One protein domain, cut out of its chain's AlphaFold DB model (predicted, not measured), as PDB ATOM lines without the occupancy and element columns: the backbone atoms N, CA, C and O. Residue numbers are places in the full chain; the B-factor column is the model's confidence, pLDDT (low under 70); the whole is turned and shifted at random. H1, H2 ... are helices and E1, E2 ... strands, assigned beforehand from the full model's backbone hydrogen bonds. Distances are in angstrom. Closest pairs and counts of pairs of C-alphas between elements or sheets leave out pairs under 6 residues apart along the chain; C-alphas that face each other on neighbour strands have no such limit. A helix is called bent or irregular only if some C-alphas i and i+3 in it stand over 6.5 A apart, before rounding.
ATOM      1  N   THR A  23      41.910 -13.828 -12.168       86.31
ATOM      2  CA  THR A  23      42.554 -14.314 -10.948       86.31
ATOM      3  C   THR A  23      43.197 -13.144 -10.208       86.31
ATOM      4  O   THR A  23      43.770 -12.246 -10.822       86.31
ATOM      5  N   PHE A  24      43.093 -13.126  -8.882       86.88
ATOM      6  CA  PHE A  24      43.838 -12.202  -8.024       86.88
ATOM      7  C   PHE A  24      44.015 -12.792  -6.625       86.88
ATOM      8  O   PHE A  24      43.501 -13.867  -6.333       86.88
ATOM      9  N   PHE A  25      44.748 -12.101  -5.753       88.44
ATOM     10  CA  PHE A  25      45.021 -12.554  -4.391       88.44
ATOM     11  C   PHE A  25      44.509 -11.539  -3.375       88.44
ATOM     12  O   PHE A  25      44.617 -10.331  -3.584       88.44
ATOM     13  N   ILE A  26      43.973 -12.033  -2.261       87.38
ATOM     14  CA  ILE A  26      43.605 -11.219  -1.102       87.38
ATOM     15  C   ILE A  26      44.509 -11.611   0.060       87.38
ATOM     16  O   ILE A  26      44.647 -12.792   0.372       87.38
ATOM     17  N   LYS A  27      45.095 -10.606   0.716       87.25
ATOM     18  CA  LYS A  27      45.827 -10.770   1.972       87.25
ATOM     19  C   LYS A  27      44.912 -10.428   3.146       87.25
ATOM     20  O   LYS A  27      44.426  -9.302   3.250       87.25
ATOM     21  N   PHE A  28      44.679 -11.397   4.021       86.31
ATOM     22  CA  PHE A  28      43.929 -11.219   5.259       86.31
ATOM     23  C   PHE A  28      44.802 -10.602   6.359       86.31
ATOM     24  O   PHE A  28      46.029 -10.532   6.259       86.31
ATOM     25  N   ARG A  29      44.154 -10.113   7.426       88.06
ATOM     26  CA  ARG A  29      44.827  -9.428   8.549       88.06
ATOM     27  C   ARG A  29      45.819 -10.319   9.296       88.06
ATOM     28  O   ARG A  29      46.790  -9.808   9.834       88.06
ATOM     29  N   ASP A  30      45.569 -11.621   9.320       86.38
ATOM     30  CA  ASP A  30      46.446 -12.643   9.901       86.38
ATOM     31  C   ASP A  30      47.665 -12.969   9.015       86.38
ATOM     32  O   ASP A  30      48.486 -13.806   9.374       86.38
ATOM     33  N   GLY A  31      47.802 -12.300   7.864       84.44
ATOM     34  CA  GLY A  31      48.890 -12.505   6.913       84.44
ATOM     35  C   GLY A  31      48.621 -13.601   5.884       84.44
ATOM     36  O   GLY A  31      49.410 -13.724   4.945       84.44
ATOM     37  N   ASN A  32      47.514 -14.343   5.996       84.31
ATOM     38  CA  ASN A  32      47.170 -15.384   5.034       84.31
ATOM     39  C   ASN A  32      46.820 -14.779   3.674       84.31
ATOM     40  O   ASN A  32      46.047 -13.826   3.571       84.31
ATOM     41  N   ILE A  33      47.376 -15.367   2.616       85.69
ATOM     42  CA  ILE A  33      47.067 -15.015   1.232       85.69
ATOM     43  C   ILE A  33      46.152 -16.092   0.663       85.69
ATOM     44  O   ILE A  33      46.454 -17.280   0.767       85.69
ATOM     45  N   VAL A  34      45.048 -15.663   0.057       87.50
ATOM     46  CA  VAL A  34      44.056 -16.546  -0.559       87.50
ATOM     47  C   VAL A  34      43.839 -16.133  -2.015       87.50
ATOM     48  O   VAL A  34      43.577 -14.952  -2.277       87.50
ATOM     49  N   PRO A  35      43.939 -17.071  -2.974       89.12
ATOM     50  CA  PRO A  35      43.581 -16.808  -4.358       89.12
ATOM     51  C   PRO A  35      42.069 -16.634  -4.520       89.12
ATOM     52  O   PRO A  35      41.259 -17.305  -3.871       89.12
ATOM     53  N   VAL A  36      41.705 -15.748  -5.439       88.94
ATOM     54  CA  VAL A  36      40.339 -15.499  -5.883       88.94
ATOM     55  C   VAL A  36      40.241 -15.803  -7.367       88.94
ATOM     56  O   VAL A  36      40.939 -15.188  -8.170       88.94
ATOM     57  N   PHE A  37      39.351 -16.726  -7.725       89.06
ATOM     58  CA  PHE A  37      39.061 -17.089  -9.111       89.06
ATOM     59  C   PHE A  37      37.676 -16.593  -9.491       89.06
ATOM     60  O   PHE A  37      36.687 -16.947  -8.846       89.06
ATOM     61  N   VAL A  38      37.590 -15.779 -10.539       87.69
ATOM     62  CA  VAL A  38      36.339 -15.169 -10.984       87.69
ATOM     63  C   VAL A  38      35.995 -15.647 -12.382       87.69
ATOM     64  O   VAL A  38      36.785 -15.493 -13.307       87.69
ATOM     65  N   GLN A  39      34.781 -16.162 -12.551       87.94
ATOM     66  CA  GLN A  39      34.188 -16.375 -13.865       87.94
ATOM     67  C   GLN A  39      33.014 -15.421 -14.054       87.94
ATOM     68  O   GLN A  39      32.064 -15.404 -13.265       87.94
ATOM     69  N   VAL A  40      33.038 -14.677 -15.153       86.56
ATOM     70  CA  VAL A  40      31.990 -13.751 -15.552       86.56
ATOM     71  C   VAL A  40      31.167 -14.358 -16.687       86.56
ATOM     72  O   VAL A  40      31.538 -14.398 -17.858       86.56
ATOM     73  N   ARG A  41      29.963 -14.815 -16.351       83.19
ATOM     74  CA  ARG A  41      28.955 -15.301 -17.292       83.19
ATOM     75  C   ARG A  41      27.891 -14.236 -17.495       83.19
ATOM     76  O   ARG A  41      26.832 -14.234 -16.871       83.19
ATOM     77  N   LEU A  42      28.148 -13.357 -18.459       79.00
ATOM     78  CA  LEU A  42      27.160 -12.373 -18.871       79.00
ATOM     79  C   LEU A  42      26.124 -13.014 -19.811       79.00
ATOM     80  O   LEU A  42      26.224 -12.873 -21.029       79.00
ATOM     81  N   ARG A  43      25.151 -13.766 -19.289       73.62
ATOM     82  CA  ARG A  43      24.082 -14.406 -20.085       73.62
ATOM     83  C   ARG A  43      22.707 -14.080 -19.506       73.62
ATOM     84  O   ARG A  43      22.579 -13.845 -18.311       73.62
ATOM     85  N   SER A  44      21.687 -14.061 -20.364       67.69
ATOM     86  CA  SER A  44      20.286 -13.823 -19.981       67.69
ATOM     87  C   SER A  44      19.593 -15.057 -19.386       67.69
ATOM     88  O   SER A  44      18.579 -14.907 -18.716       67.69
ATOM     89  N   ALA A  45      20.153 -16.252 -19.586       66.69
ATOM     90  CA  ALA A  45      19.686 -17.503 -18.995       66.69
ATOM     91  C   ALA A  45      20.862 -18.315 -18.435       66.69
ATOM     92  O   ALA A  45      21.990 -18.241 -18.941       66.69
ATOM     93  N   VAL A  46      20.589 -19.097 -17.389       64.50
ATOM     94  CA  VAL A  46      21.562 -19.999 -16.769       64.50
ATOM     95  C   VAL A  46      21.531 -21.332 -17.508       64.50
ATOM     96  O   VAL A  46      20.590 -22.106 -17.371       64.50
ATOM     97  N   HIS A  47      22.589 -21.625 -18.256       69.50
ATOM     98  CA  HIS A  47      22.853 -22.966 -18.774       69.50
ATOM     99  C   HIS A  47      24.185 -23.450 -18.204       69.50
ATOM    100  O   HIS A  47      25.139 -22.673 -18.137       69.50
ATOM    101  N   GLY A  48      24.239 -24.714 -17.773       70.62
ATOM    102  CA  GLY A  48      25.482 -25.347 -17.325       70.62
ATOM    103  C   GLY A  48      26.116 -24.698 -16.089       70.62
ATOM    104  O   GLY A  48      27.313 -24.436 -16.097       70.62
ATOM    105  N   LEU A  49      25.340 -24.434 -15.027       74.94
ATOM    106  CA  LEU A  49      25.872 -23.853 -13.782       74.94
ATOM    107  C   LEU A  49      27.031 -24.676 -13.197       74.94
ATOM    108  O   LEU A  49      28.026 -24.099 -12.782       74.94
ATOM    109  N   GLU A  50      26.928 -26.007 -13.205       75.19
ATOM    110  CA  GLU A  50      28.011 -26.894 -12.747       75.19
ATOM    111  C   GLU A  50      29.274 -26.736 -13.610       75.19
ATOM    112  O   GLU A  50      30.378 -26.637 -13.083       75.19
ATOM    113  N   ALA A  51      29.118 -26.599 -14.931       73.06
ATOM    114  CA  ALA A  51      30.241 -26.342 -15.830       73.06
ATOM    115  C   ALA A  51      30.895 -24.976 -15.551       73.06
ATOM    116  O   ALA A  51      32.118 -24.860 -15.559       73.06
ATOM    117  N   ALA A  52      30.108 -23.940 -15.244       77.38
ATOM    118  CA  ALA A  52      30.653 -22.642 -14.844       77.38
ATOM    119  C   ALA A  52      31.299 -22.665 -13.452       77.38
ATOM    120  O   ALA A  52      32.341 -22.047 -13.254       77.38
ATOM    121  N   LEU A  53      30.750 -23.410 -12.493       79.38
ATOM    122  CA  LEU A  53      31.422 -23.649 -11.211       79.38
ATOM    123  C   LEU A  53      32.786 -24.304 -11.432       79.38
ATOM    124  O   LEU A  53      33.772 -23.868 -10.831       79.38
ATOM    125  N   GLY A  54      32.858 -25.261 -12.359       76.56
ATOM    126  CA  GLY A  54      34.104 -25.920 -12.727       76.56
ATOM    127  C   GLY A  54      35.163 -24.982 -13.306       76.56
ATOM    128  O   GLY A  54      36.341 -25.163 -13.025       76.56
ATOM    129  N   THR A  55      34.775 -23.911 -14.011       80.19
ATOM    130  CA  THR A  55      35.748 -22.924 -14.529       80.19
ATOM    131  C   THR A  55      36.476 -22.130 -13.444       80.19
ATOM    132  O   THR A  55      37.561 -21.623 -13.686       80.19
ATOM    133  N   THR A  56      35.940 -22.068 -12.226       86.00
ATOM    134  CA  THR A  56      36.632 -21.449 -11.075       86.00
ATOM    135  C   THR A  56      37.284 -22.469 -10.150       86.00
ATOM    136  O   THR A  56      37.892 -22.091  -9.154       86.00
ATOM    137  N   ASP A  57      37.136 -23.761 -10.441       85.81
ATOM    138  CA  ASP A  57      37.694 -24.830  -9.628       85.81
ATOM    139  C   ASP A  57      39.132 -25.152 -10.066       85.81
ATOM    140  O   ASP A  57      39.316 -25.739 -11.137       85.81
ATOM    141  N   PRO A  58      40.159 -24.846  -9.249       84.62
ATOM    142  CA  PRO A  58      41.553 -25.069  -9.627       84.62
ATOM    143  C   PRO A  58      41.889 -26.541  -9.899       84.62
ATOM    144  O   PRO A  58      42.866 -26.832 -10.585       84.62
ATOM    145  N   ARG A  59      41.077 -27.486  -9.407       85.12
ATOM    146  CA  ARG A  59      41.246 -28.923  -9.675       85.12
ATOM    147  C   ARG A  59      40.881 -29.288 -11.114       85.12
ATOM    148  O   ARG A  59      41.387 -30.284 -11.629       85.12
ATOM    149  N   LEU A  60      40.020 -28.489 -11.745       85.25
ATOM    150  CA  LEU A  60      39.504 -28.695 -13.098       85.25
ATOM    151  C   LEU A  60      40.224 -27.846 -14.152       85.25
ATOM    152  O   LEU A  60      39.939 -27.986 -15.340       85.25
ATOM    153  N   PHE A  61      41.171 -26.996 -13.751       86.50
ATOM    154  CA  PHE A  61      41.905 -26.145 -14.687       86.50
ATOM    155  C   PHE A  61      42.652 -26.973 -15.727       86.50
ATOM    156  O   PHE A  61      43.311 -27.959 -15.393       86.50
ATOM    157  N   TYR A  62      42.545 -26.546 -16.990       84.75
ATOM    158  CA  TYR A  62      43.145 -27.209 -18.154       84.75
ATOM    159  C   TYR A  62      42.702 -28.657 -18.385       84.75
ATOM    160  O   TYR A  62      43.325 -29.373 -19.171       84.75
ATOM    161  N   ARG A  63      41.637 -29.106 -17.716       85.38
ATOM    162  CA  ARG A  63      41.086 -30.441 -17.925       85.38
ATOM    163  C   ARG A  63      39.967 -30.415 -18.954       85.38
ATOM    164  O   ARG A  63      39.212 -29.445 -19.047       85.38
ATOM    165  N   ASP A  64      39.876 -31.489 -19.726       82.69
ATOM    166  CA  ASP A  64      38.736 -31.742 -20.602       82.69
ATOM    167  C   ASP A  64      37.512 -32.238 -19.806       82.69
ATOM    168  O   ASP A  64      37.543 -32.391 -18.580       82.69
ATOM    169  N   SER A  65      36.411 -32.516 -20.506       79.19
ATOM    170  CA  SER A  65      35.182 -33.043 -19.901       79.19
ATOM    171  C   SER A  65      35.347 -34.415 -19.236       79.19
ATOM    172  O   SER A  65      34.503 -34.791 -18.428       79.19
ATOM    173  N   ASN A  66      36.408 -35.157 -19.565       80.94
ATOM    174  CA  ASN A  66      36.734 -36.454 -18.972       80.94
ATOM    175  C   ASN A  66      37.693 -36.316 -17.777       80.94
ATOM    176  O   ASN A  66      38.092 -37.319 -17.187       80.94
ATOM    177  N   GLY A  67      38.092 -35.090 -17.421       80.44
ATOM    178  CA  GLY A  67      39.044 -34.820 -16.349       80.44
ATOM    179  C   GLY A  67      40.508 -35.037 -16.745       80.44
ATOM    180  O   GLY A  67      41.386 -34.940 -15.881       80.44
ATOM    181  N   LYS A  68      40.815 -35.299 -18.020       86.69
ATOM    182  CA  LYS A  68      42.199 -35.451 -18.485       86.69
ATOM    183  C   LYS A  68      42.851 -34.080 -18.594       86.69
ATOM    184  O   LYS A  68      42.275 -33.165 -19.178       86.69
ATOM    185  N   LEU A  69      44.049 -33.936 -18.030       87.31
ATOM    186  CA  LEU A  69      44.823 -32.704 -18.147       87.31
ATOM    187  C   LEU A  69      45.347 -32.580 -19.581       87.31
ATOM    188  O   LEU A  69      45.995 -33.489 -20.097       87.31
ATOM    189  N   HIS A  70      45.039 -31.467 -20.235       86.31
ATOM    190  CA  HIS A  70      45.585 -31.161 -21.548       86.31
ATOM    191  C   HIS A  70      47.056 -30.767 -21.406       86.31
ATOM    192  O   HIS A  70      47.357 -29.957 -20.537       86.31
ATOM    193  N   ASP A  71      47.939 -31.278 -22.270       88.44
ATOM    194  CA  ASP A  71      49.379 -30.957 -22.276       88.44
ATOM    195  C   ASP A  71      50.005 -31.054 -20.867       88.44
ATOM    196  O   ASP A  71      50.279 -30.050 -20.205       88.44
ATOM    197  N   GLU A  72      50.141 -32.286 -20.363       89.19
ATOM    198  CA  GLU A  72      50.535 -32.552 -18.971       89.19
ATOM    199  C   GLU A  72      51.903 -31.967 -18.608       89.19
ATOM    200  O   GLU A  72      52.061 -31.447 -17.501       89.19
ATOM    201  N   ASP A  73      52.858 -31.985 -19.537       90.06
ATOM    202  CA  ASP A  73      54.203 -31.450 -19.317       90.06
ATOM    203  C   ASP A  73      54.175 -29.928 -19.125       90.06
ATOM    204  O   ASP A  73      54.847 -29.391 -18.238       90.06
ATOM    205  N   ARG A  74      53.351 -29.219 -19.907       86.75
ATOM    206  CA  ARG A  74      53.196 -27.761 -19.811       86.75
ATOM    207  C   ARG A  74      52.302 -27.343 -18.645       86.75
ATOM    208  O   ARG A  74      52.659 -26.449 -17.876       86.75
ATOM    209  N   ASN A  75      51.134 -27.968 -18.510       85.94
ATOM    210  CA  ASN A  75      50.083 -27.526 -17.593       85.94
ATOM    211  C   ASN A  75      50.184 -28.172 -16.208       85.94
ATOM    212  O   ASN A  75      49.737 -27.576 -15.227       85.94
ATOM    213  N   GLY A  76      50.813 -29.342 -16.082       87.62
ATOM    214  CA  GLY A  76      51.010 -30.031 -14.805       87.62
ATOM    215  C   GLY A  76      51.723 -29.165 -13.760       87.62
ATOM    216  O   GLY A  76      51.191 -28.989 -12.657       87.62
ATOM    217  N   PRO A  77      52.878 -28.548 -14.086       88.06
ATOM    218  CA  PRO A  77      53.569 -27.636 -13.177       88.06
ATOM    219  C   PRO A  77      52.736 -26.405 -12.794       88.06
ATOM    220  O   PRO A  77      52.809 -25.947 -11.652       88.06
ATOM    221  N   VAL A  78      51.934 -25.874 -13.725       84.94
ATOM    222  CA  VAL A  78      51.061 -24.712 -13.488       84.94
ATOM    223  C   VAL A  78      49.949 -25.075 -12.509       84.94
ATOM    224  O   VAL A  78      49.809 -24.422 -11.476       84.94
ATOM    225  N   VAL A  79      49.209 -26.155 -12.780       85.19
ATOM    226  CA  VAL A  79      48.127 -26.640 -11.911       85.19
ATOM    227  C   VAL A  79      48.657 -26.951 -10.514       85.19
ATOM    228  O   VAL A  79      48.043 -26.555  -9.525       85.19
ATOM    229  N   LYS A  80      49.837 -27.576 -10.401       85.62
ATOM    230  CA  LYS A  80      50.469 -27.841  -9.103       85.62
ATOM    231  C   LYS A  80      50.719 -26.556  -8.308       85.62
ATOM    232  O   LYS A  80      50.326 -26.484  -7.148       85.62
ATOM    233  N   LYS A  81      51.309 -25.527  -8.931       86.31
ATOM    234  CA  LYS A  81      51.545 -24.224  -8.282       86.31
ATOM    235  C   LYS A  81      50.244 -23.558  -7.837       86.31
ATOM    236  O   LYS A  81      50.178 -23.032  -6.731       86.31
ATOM    237  N   VAL A  82      49.206 -23.597  -8.673       85.31
ATOM    238  CA  VAL A  82      47.887 -23.046  -8.332       85.31
ATOM    239  C   VAL A  82      47.291 -23.769  -7.121       85.31
ATOM    240  O   VAL A  82      46.833 -23.118  -6.186       85.31
ATOM    241  N   LEU A  83      47.339 -25.103  -7.096       86.00
ATOM    242  CA  LEU A  83      46.850 -25.892  -5.962       86.00
ATOM    243  C   LEU A  83      47.655 -25.626  -4.683       86.00
ATOM    244  O   LEU A  83      47.067 -25.536  -3.607       86.00
ATOM    245  N   ASP A  84      48.972 -25.442  -4.792       84.06
ATOM    246  CA  ASP A  84      49.826 -25.072  -3.661       84.06
ATOM    247  C   ASP A  84      49.440 -23.707  -3.065       84.06
ATOM    248  O   ASP A  84      49.408 -23.565  -1.844       84.06
ATOM    249  N   LEU A  85      49.075 -22.731  -3.904       84.06
ATOM    250  CA  LEU A  85      48.577 -21.420  -3.465       84.06
ATOM    251  C   LEU A  85      47.205 -21.499  -2.783       84.06
ATOM    252  O   LEU A  85      46.886 -20.665  -1.942       84.06
ATOM    253  N   CYS A  86      46.401 -22.508  -3.116       85.00
ATOM    254  CA  CYS A  86      45.074 -22.698  -2.535       85.00
ATOM    255  C   CYS A  86      45.106 -23.392  -1.161       85.00
ATOM    256  O   CYS A  86      44.051 -23.560  -0.558       85.00
ATOM    257  N   LYS A  87      46.272 -23.810  -0.640       83.50
ATOM    258  CA  LYS A  87      46.376 -24.574   0.624       83.50
ATOM    259  C   LYS A  87      45.690 -23.900   1.815       83.50
ATOM    260  O   LYS A  87      45.076 -24.591   2.622       83.50
ATOM    261  N   ASN A  88      45.742 -22.570   1.885       82.31
ATOM    262  CA  ASN A  88      45.112 -21.779   2.950       82.31
ATOM    263  C   ASN A  88      43.625 -21.474   2.691       82.31
ATOM    264  O   ASN A  88      42.985 -20.778   3.476       82.31
ATOM    265  N   GLY A  89      43.074 -21.989   1.594       85.44
ATOM    266  CA  GLY A  89      41.718 -21.747   1.132       85.44
ATOM    267  C   GLY A  89      41.683 -21.112  -0.254       85.44
ATOM    268  O   GLY A  89      42.707 -20.741  -0.828       85.44
ATOM    269  N   VAL A  90      40.475 -20.995  -0.795       87.31
ATOM    270  CA  VAL A  90      40.208 -20.385  -2.098       87.31
ATOM    271  C   VAL A  90      38.851 -19.691  -2.080       87.31
ATOM    272  O   VAL A  90      37.871 -20.218  -1.545       87.31
ATOM    273  N   LEU A  91      38.786 -18.504  -2.687       88.50
ATOM    274  CA  LEU A  91      37.527 -17.832  -2.984       88.50
ATOM    275  C   LEU A  91      37.208 -18.002  -4.468       88.50
ATOM    276  O   LEU A  91      38.028 -17.725  -5.340       88.50
ATOM    277  N   ARG A  92      35.991 -18.428  -4.769       88.12
ATOM    278  CA  ARG A  92      35.501 -18.596  -6.135       88.12
ATOM    279  C   ARG A  92      34.291 -17.712  -6.333       88.12
ATOM    280  O   ARG A  92      33.339 -17.787  -5.563       88.12
ATOM    281  N   ILE A  93      34.318 -16.862  -7.345       88.44
ATOM    282  CA  ILE A  93      33.238 -15.924  -7.627       88.44
ATOM    283  C   ILE A  93      32.672 -16.237  -9.002       88.44
ATOM    284  O   ILE A  93      33.370 -16.184 -10.011       88.44
ATOM    285  N   LEU A  94      31.378 -16.523  -9.048       87.56
ATOM    286  CA  LEU A  94      30.637 -16.627 -10.292       87.56
ATOM    287  C   LEU A  94      29.725 -15.426 -10.453       87.56
ATOM    288  O   LEU A  94      28.835 -15.206  -9.635       87.56
ATOM    289  N   VAL A  95      29.891 -14.692 -11.546       87.06
ATOM    290  CA  VAL A  95      28.989 -13.605 -11.921       87.06
ATOM    291  C   VAL A  95      28.053 -14.098 -13.018       87.06
ATOM    292  O   VAL A  95      28.460 -14.237 -14.163       87.06
ATOM    293  N   TYR A  96      26.793 -14.352 -12.681       85.44
ATOM    294  CA  TYR A  96      25.709 -14.687 -13.603       85.44
ATOM    295  C   TYR A  96      24.749 -13.505 -13.721       85.44
ATOM    296  O   TYR A  96      23.690 -13.493 -13.111       85.44
ATOM    297  N   TYR A  97      25.103 -12.488 -14.500       83.88
ATOM    298  CA  TYR A  97      24.264 -11.300 -14.677       83.88
ATOM    299  C   TYR A  97      23.948 -11.076 -16.162       83.88
ATOM    300  O   TYR A  97      24.860 -11.177 -16.981       83.88
ATOM    301  N   PRO A  98      22.705 -10.761 -16.575       83.62
ATOM    302  CA  PRO A  98      21.505 -10.461 -15.785       83.62
ATOM    303  C   PRO A  98      20.636 -11.690 -15.472       83.62
ATOM    304  O   PRO A  98      19.473 -11.534 -15.108       83.62
ATOM    305  N   ALA A  99      21.143 -12.910 -15.661       82.50
ATOM    306  CA  ALA A  99      20.413 -14.111 -15.275       82.50
ATOM    307  C   ALA A  99      20.178 -14.173 -13.754       82.50
ATOM    308  O   ALA A  99      20.940 -13.637 -12.952       82.50
ATOM    309  N   GLU A 100      19.121 -14.862 -13.341       79.50
ATOM    310  CA  GLU A 100      18.909 -15.202 -11.937       79.50
ATOM    311  C   GLU A 100      19.339 -16.649 -11.688       79.50
ATOM    312  O   GLU A 100      19.052 -17.535 -12.492       79.50
ATOM    313  N   VAL A 101      20.045 -16.887 -10.581       73.50
ATOM    314  CA  VAL A 101      20.464 -18.227 -10.160       73.50
ATOM    315  C   VAL A 101      19.719 -18.558  -8.872       73.50
ATOM    316  O   VAL A 101      19.913 -17.903  -7.854       73.50
ATOM    317  N   SER A 102      18.872 -19.586  -8.909       61.41
ATOM    318  CA  SER A 102      18.070 -20.022  -7.756       61.41
ATOM    319  C   SER A 102      18.866 -20.815  -6.709       61.41
ATOM    320  O   SER A 102      18.371 -21.033  -5.604       61.41
ATOM    321  N   LYS A 103      20.104 -21.232  -7.013       58.28
ATOM    322  CA  LYS A 103      20.993 -21.885  -6.041       58.28
ATOM    323  C   LYS A 103      21.691 -20.826  -5.182       58.28
ATOM    324  O   LYS A 103      22.494 -20.047  -5.688       58.28
ATOM    325  N   ALA A 104      21.395 -20.818  -3.884       48.75
ATOM    326  CA  ALA A 104      22.078 -19.961  -2.925       48.75
ATOM    327  C   ALA A 104      23.579 -20.323  -2.850       48.75
ATOM    328  O   ALA A 104      23.915 -21.512  -2.797       48.75
ATOM    329  N   PRO A 105      24.497 -19.338  -2.846       51.00
ATOM    330  CA  PRO A 105      25.892 -19.597  -2.539       51.00
ATOM    331  C   PRO A 105      25.983 -20.037  -1.079       51.00
ATOM    332  O   PRO A 105      25.692 -19.281  -0.153       51.00
ATOM    333  N   HIS A 106      26.354 -21.291  -0.872       49.28
ATOM    334  CA  HIS A 106      26.705 -21.811   0.438       49.28
ATOM    335  C   HIS A 106      28.213 -22.004   0.447       49.28
ATOM    336  O   HIS A 106      28.760 -22.580  -0.494       49.28
ATOM    337  N   VAL A 107      28.874 -21.544   1.511       48.62
ATOM    338  CA  VAL A 107      30.215 -22.014   1.866       48.62
ATOM    339  C   VAL A 107      30.152 -23.542   1.846       48.62
ATOM    340  O   VAL A 107      29.503 -24.150   2.698       48.62
ATOM    341  N   ARG A 108      30.743 -24.174   0.832       45.59
ATOM    342  CA  ARG A 108      30.772 -25.630   0.728       45.59
ATOM    343  C   ARG A 108      32.108 -26.082   1.285       45.59
ATOM    344  O   ARG A 108      33.128 -25.959   0.622       45.59
ATOM    345  N   LYS A 109      32.096 -26.682   2.477       41.53
ATOM    346  CA  LYS A 109      33.203 -27.550   2.892       41.53
ATOM    347  C   LYS A 109      33.203 -28.762   1.966       41.53
ATOM    348  O   LYS A 109      32.456 -29.713   2.188       41.53
ATOM    349  N   TYR A 110      33.983 -28.710   0.895       41.47
ATOM    350  CA  TYR A 110      34.111 -29.836  -0.016       41.47
ATOM    351  C   TYR A 110      35.149 -30.813   0.547       41.47
ATOM    352  O   TYR A 110      36.350 -30.633   0.369       41.47
ATOM    353  N   ARG A 111      34.690 -31.843   1.268       39.31
ATOM    354  CA  ARG A 111      35.497 -33.043   1.535       39.31
ATOM    355  C   ARG A 111      35.232 -34.035   0.409       39.31
ATOM    356  O   ARG A 111      34.296 -34.821   0.502       39.31
ATOM    357  N   GLU A 112      36.030 -33.998  -0.653       40.34
ATOM    358  CA  GLU A 112      36.064 -35.126  -1.586       40.34
ATOM    359  C   GLU A 112      37.004 -36.210  -1.026       40.34
ATOM    360  O   GLU A 112      38.141 -35.885  -0.682       40.34
ATOM    361  N   PRO A 113      36.582 -37.484  -0.917       38.41
ATOM    362  CA  PRO A 113      37.401 -38.543  -0.309       38.41
ATOM    363  C   PRO A 113      38.675 -38.906  -1.089       38.41
ATOM    364  O   PRO A 113      39.562 -39.552  -0.536       38.41
ATOM    365  N   LEU A 114      38.765 -38.535  -2.373       38.44
ATOM    366  CA  LEU A 114      39.781 -39.041  -3.308       38.44
ATOM    367  C   LEU A 114      40.857 -38.015  -3.702       38.44
ATOM    368  O   LEU A 114      41.893 -38.402  -4.242       38.44
ATOM    369  N   ALA A 115      40.674 -36.731  -3.389       39.75
ATOM    370  CA  ALA A 115      41.668 -35.696  -3.659       39.75
ATOM    371  C   ALA A 115      42.466 -35.384  -2.385       39.75
ATOM    372  O   ALA A 115      41.961 -34.771  -1.447       39.75
ATOM    373  N   ARG A 116      43.750 -35.763  -2.357       37.59
ATOM    374  CA  ARG A 116      44.712 -35.451  -1.275       37.59
ATOM    375  C   ARG A 116      45.118 -33.966  -1.216       37.59
ATOM    376  O   ARG A 116      46.265 -33.649  -0.921       37.59
ATOM    377  N   VAL A 117      44.202 -33.049  -1.518       40.66
ATOM    378  CA  VAL A 117      44.395 -31.606  -1.342       40.66
ATOM    379  C   VAL A 117      43.181 -31.086  -0.584       40.66
ATOM    380  O   VAL A 117      42.201 -30.613  -1.155       40.66
ATOM    381  N   THR A 118      43.233 -31.250   0.733       41.31
ATOM    382  CA  THR A 118      42.273 -30.683   1.676       41.31
ATOM    383  C   THR A 118      42.512 -29.180   1.759       41.31
ATOM    384  O   THR A 118      43.252 -28.712   2.620       41.31
ATOM    385  N   THR A 119      41.916 -28.402   0.858       50.81
ATOM    386  CA  THR A 119      41.695 -26.987   1.164       50.81
ATOM    387  C   THR A 119      40.482 -26.958   2.084       50.81
ATOM    388  O   THR A 119      39.360 -27.248   1.678       50.81
ATOM    389  N   GLU A 120      40.700 -26.736   3.381       54.41
ATOM    390  CA  GLU A 120      39.614 -26.796   4.374       54.41
ATOM    391  C   GLU A 120      38.552 -25.694   4.169       54.41
ATOM    392  O   GLU A 120      37.473 -25.754   4.765       54.41
ATOM    393  N   TRP A 121      38.825 -24.726   3.281       65.44
ATOM    394  CA  TRP A 121      38.028 -23.523   3.063       65.44
ATOM    395  C   TRP A 121      37.894 -23.192   1.568       65.44
ATOM    396  O   TRP A 121      38.686 -22.443   1.003       65.44
ATOM    397  N   ASP A 122      36.869 -23.755   0.927       77.31
ATOM    398  CA  ASP A 122      36.427 -23.408  -0.430       77.31
ATOM    399  C   ASP A 122      35.124 -22.596  -0.323       77.31
ATOM    400  O   ASP A 122      34.075 -23.102   0.094       77.31
ATOM    401  N   VAL A 123      35.197 -21.298  -0.627       82.62
ATOM    402  CA  VAL A 123      34.041 -20.397  -0.553       82.62
ATOM    403  C   VAL A 123      33.625 -20.002  -1.955       82.62
ATOM    404  O   VAL A 123      34.392 -19.383  -2.687       82.62
ATOM    405  N   VAL A 124      32.372 -20.294  -2.302       84.19
ATOM    406  CA  VAL A 124      31.789 -19.906  -3.586       84.19
ATOM    407  C   VAL A 124      30.791 -18.775  -3.381       84.19
ATOM    408  O   VAL A 124      29.757 -18.969  -2.746       84.19
ATOM    409  N   GLY A 125      31.078 -17.607  -3.947       84.25
ATOM    410  CA  GLY A 125      30.143 -16.495  -4.076       84.25
ATOM    411  C   GLY A 125      29.475 -16.509  -5.448       84.25
ATOM    412  O   GLY A 125      30.154 -16.548  -6.470       84.25
ATOM    413  N   ILE A 126      28.144 -16.451  -5.490       86.56
ATOM    414  CA  ILE A 126      27.389 -16.307  -6.740       86.56
ATOM    415  C   ILE A 126      26.734 -14.931  -6.742       86.56
ATOM    416  O   ILE A 126      25.901 -14.621  -5.887       86.56
ATOM    417  N   ILE A 127      27.111 -14.114  -7.720       86.75
ATOM    418  CA  ILE A 127      26.519 -12.811  -7.992       86.75
ATOM    419  C   ILE A 127      25.572 -12.998  -9.169       86.75
ATOM    420  O   ILE A 127      26.003 -13.280 -10.282       86.75
ATOM    421  N   SER A 128      24.278 -12.865  -8.922       86.56
ATOM    422  CA  SER A 128      23.228 -12.975  -9.932       86.56
ATOM    423  C   SER A 128      22.389 -11.707  -9.983       86.56
ATOM    424  O   SER A 128      22.607 -10.787  -9.197       86.56
ATOM    425  N   LYS A 129      21.385 -11.654 -10.863       86.19
ATOM    426  CA  LYS A 129      20.425 -10.539 -10.910       86.19
ATOM    427  C   LYS A 129      19.910 -10.124  -9.528       86.19
ATOM    428  O   LYS A 129      19.787  -8.933  -9.260       86.19
ATOM    429  N   LYS A 130      19.652 -11.099  -8.651       85.62
ATOM    430  CA  LYS A 130      19.065 -10.880  -7.325       85.62
ATOM    431  C   LYS A 130      19.938 -10.018  -6.406       85.62
ATOM    432  O   LYS A 130      19.408  -9.122  -5.764       85.62
TER     433      LYS A 130
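What this domain is: This is residues 23 to 130 of the 167 residues of an uncharacterized protein of Jimgerdemannia flammicorona (UniProt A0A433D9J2). A twisted sheet of four strands has two helices on one face: the short H1 packs over the inner strand E3, while the long H2 stands up from the sheet, meeting it with its residues 82 to 88, mostly at E2. No named helix is on the other face, and a long loop, residues 97 to 121, makes the connection between E3 and E4. The printed part has 108 residues, with four named strands and two named helices in the order E1, E2, H1, H2, E3, E4, and under half of the residues are in named elements. The sheet runs E1, E2, E3, E4 and is mixed; the class is mixed, helices and strands. The whole is compact, with a radius of gyration of the C-alphas of 14.5 A and spans of 38 by 38 by 26 A.

Where its parts are: The sheet's longest strand is E2, residues 33 to 41, 25.9 A from first to last C-alpha. E1 is residues 23 to 27, 13.8 A, and begins at C-alpha 23 (42.554, -14.314, -10.948). E3 is residues 90 to 96, 19.4 A, and E4 is residues 122 to 128, 19.3 A, ending at C-alpha 128 (23.228, -12.975, -9.932). H2 is residues 72 to 88, 25.0 A, from C-alpha 72 (50.535, -32.552, -18.971); it is irregular, with C-alphas 85 and 88 7.3 A apart. H1 is residues 49 to 55, 9.9 A.

How they stand to each other: E2 and E3 are parallel, at 17 degrees, with N 39 and O 93 2.9 A apart, within hydrogen-bond range. E3 and the edge strand E4 are parallel, at 16 degrees, with N 94 and O 125 at 2.9 A. The other edge strand, E1, forms a hairpin with E2, antiparallel at 145 degrees, with N 26 and O 34 at 2.9 A. E2, H1, H2 and E3 make a strand-helix-strand unit, two parallel neighbour strands with helices between, and its crossover is right-handed. H1 is on the sheet over E3 at a height of 9.1 A, slantwise to the strands at 47 degrees to E3 on the local plane; the closest C-alphas of H1 and E3 are those of Leu 53 and Leu 94, 7.1 A apart. H2 is on the same face and stands up from the sheet, rising 55 degrees; its closest C-alpha to E2 is that of Cys 86, 6.3 A from that of Pro 35. H1 and H2 are apart. Every O i to N i+4 pair is within hydrogen-bond range in H1, and 9 of 13 are in H2.

The domain as a whole: The C-alphas of Asp 73 and Lys 130 are the two farthest apart, 42.4 A. The printed part has no cut. The links H1 to H2, 16 residues, and E3 to E4, 25 residues, are long. The mean pLDDT of the printed part is 76.7, and it is under 70 at residues 44 to 47 and 102 to 121.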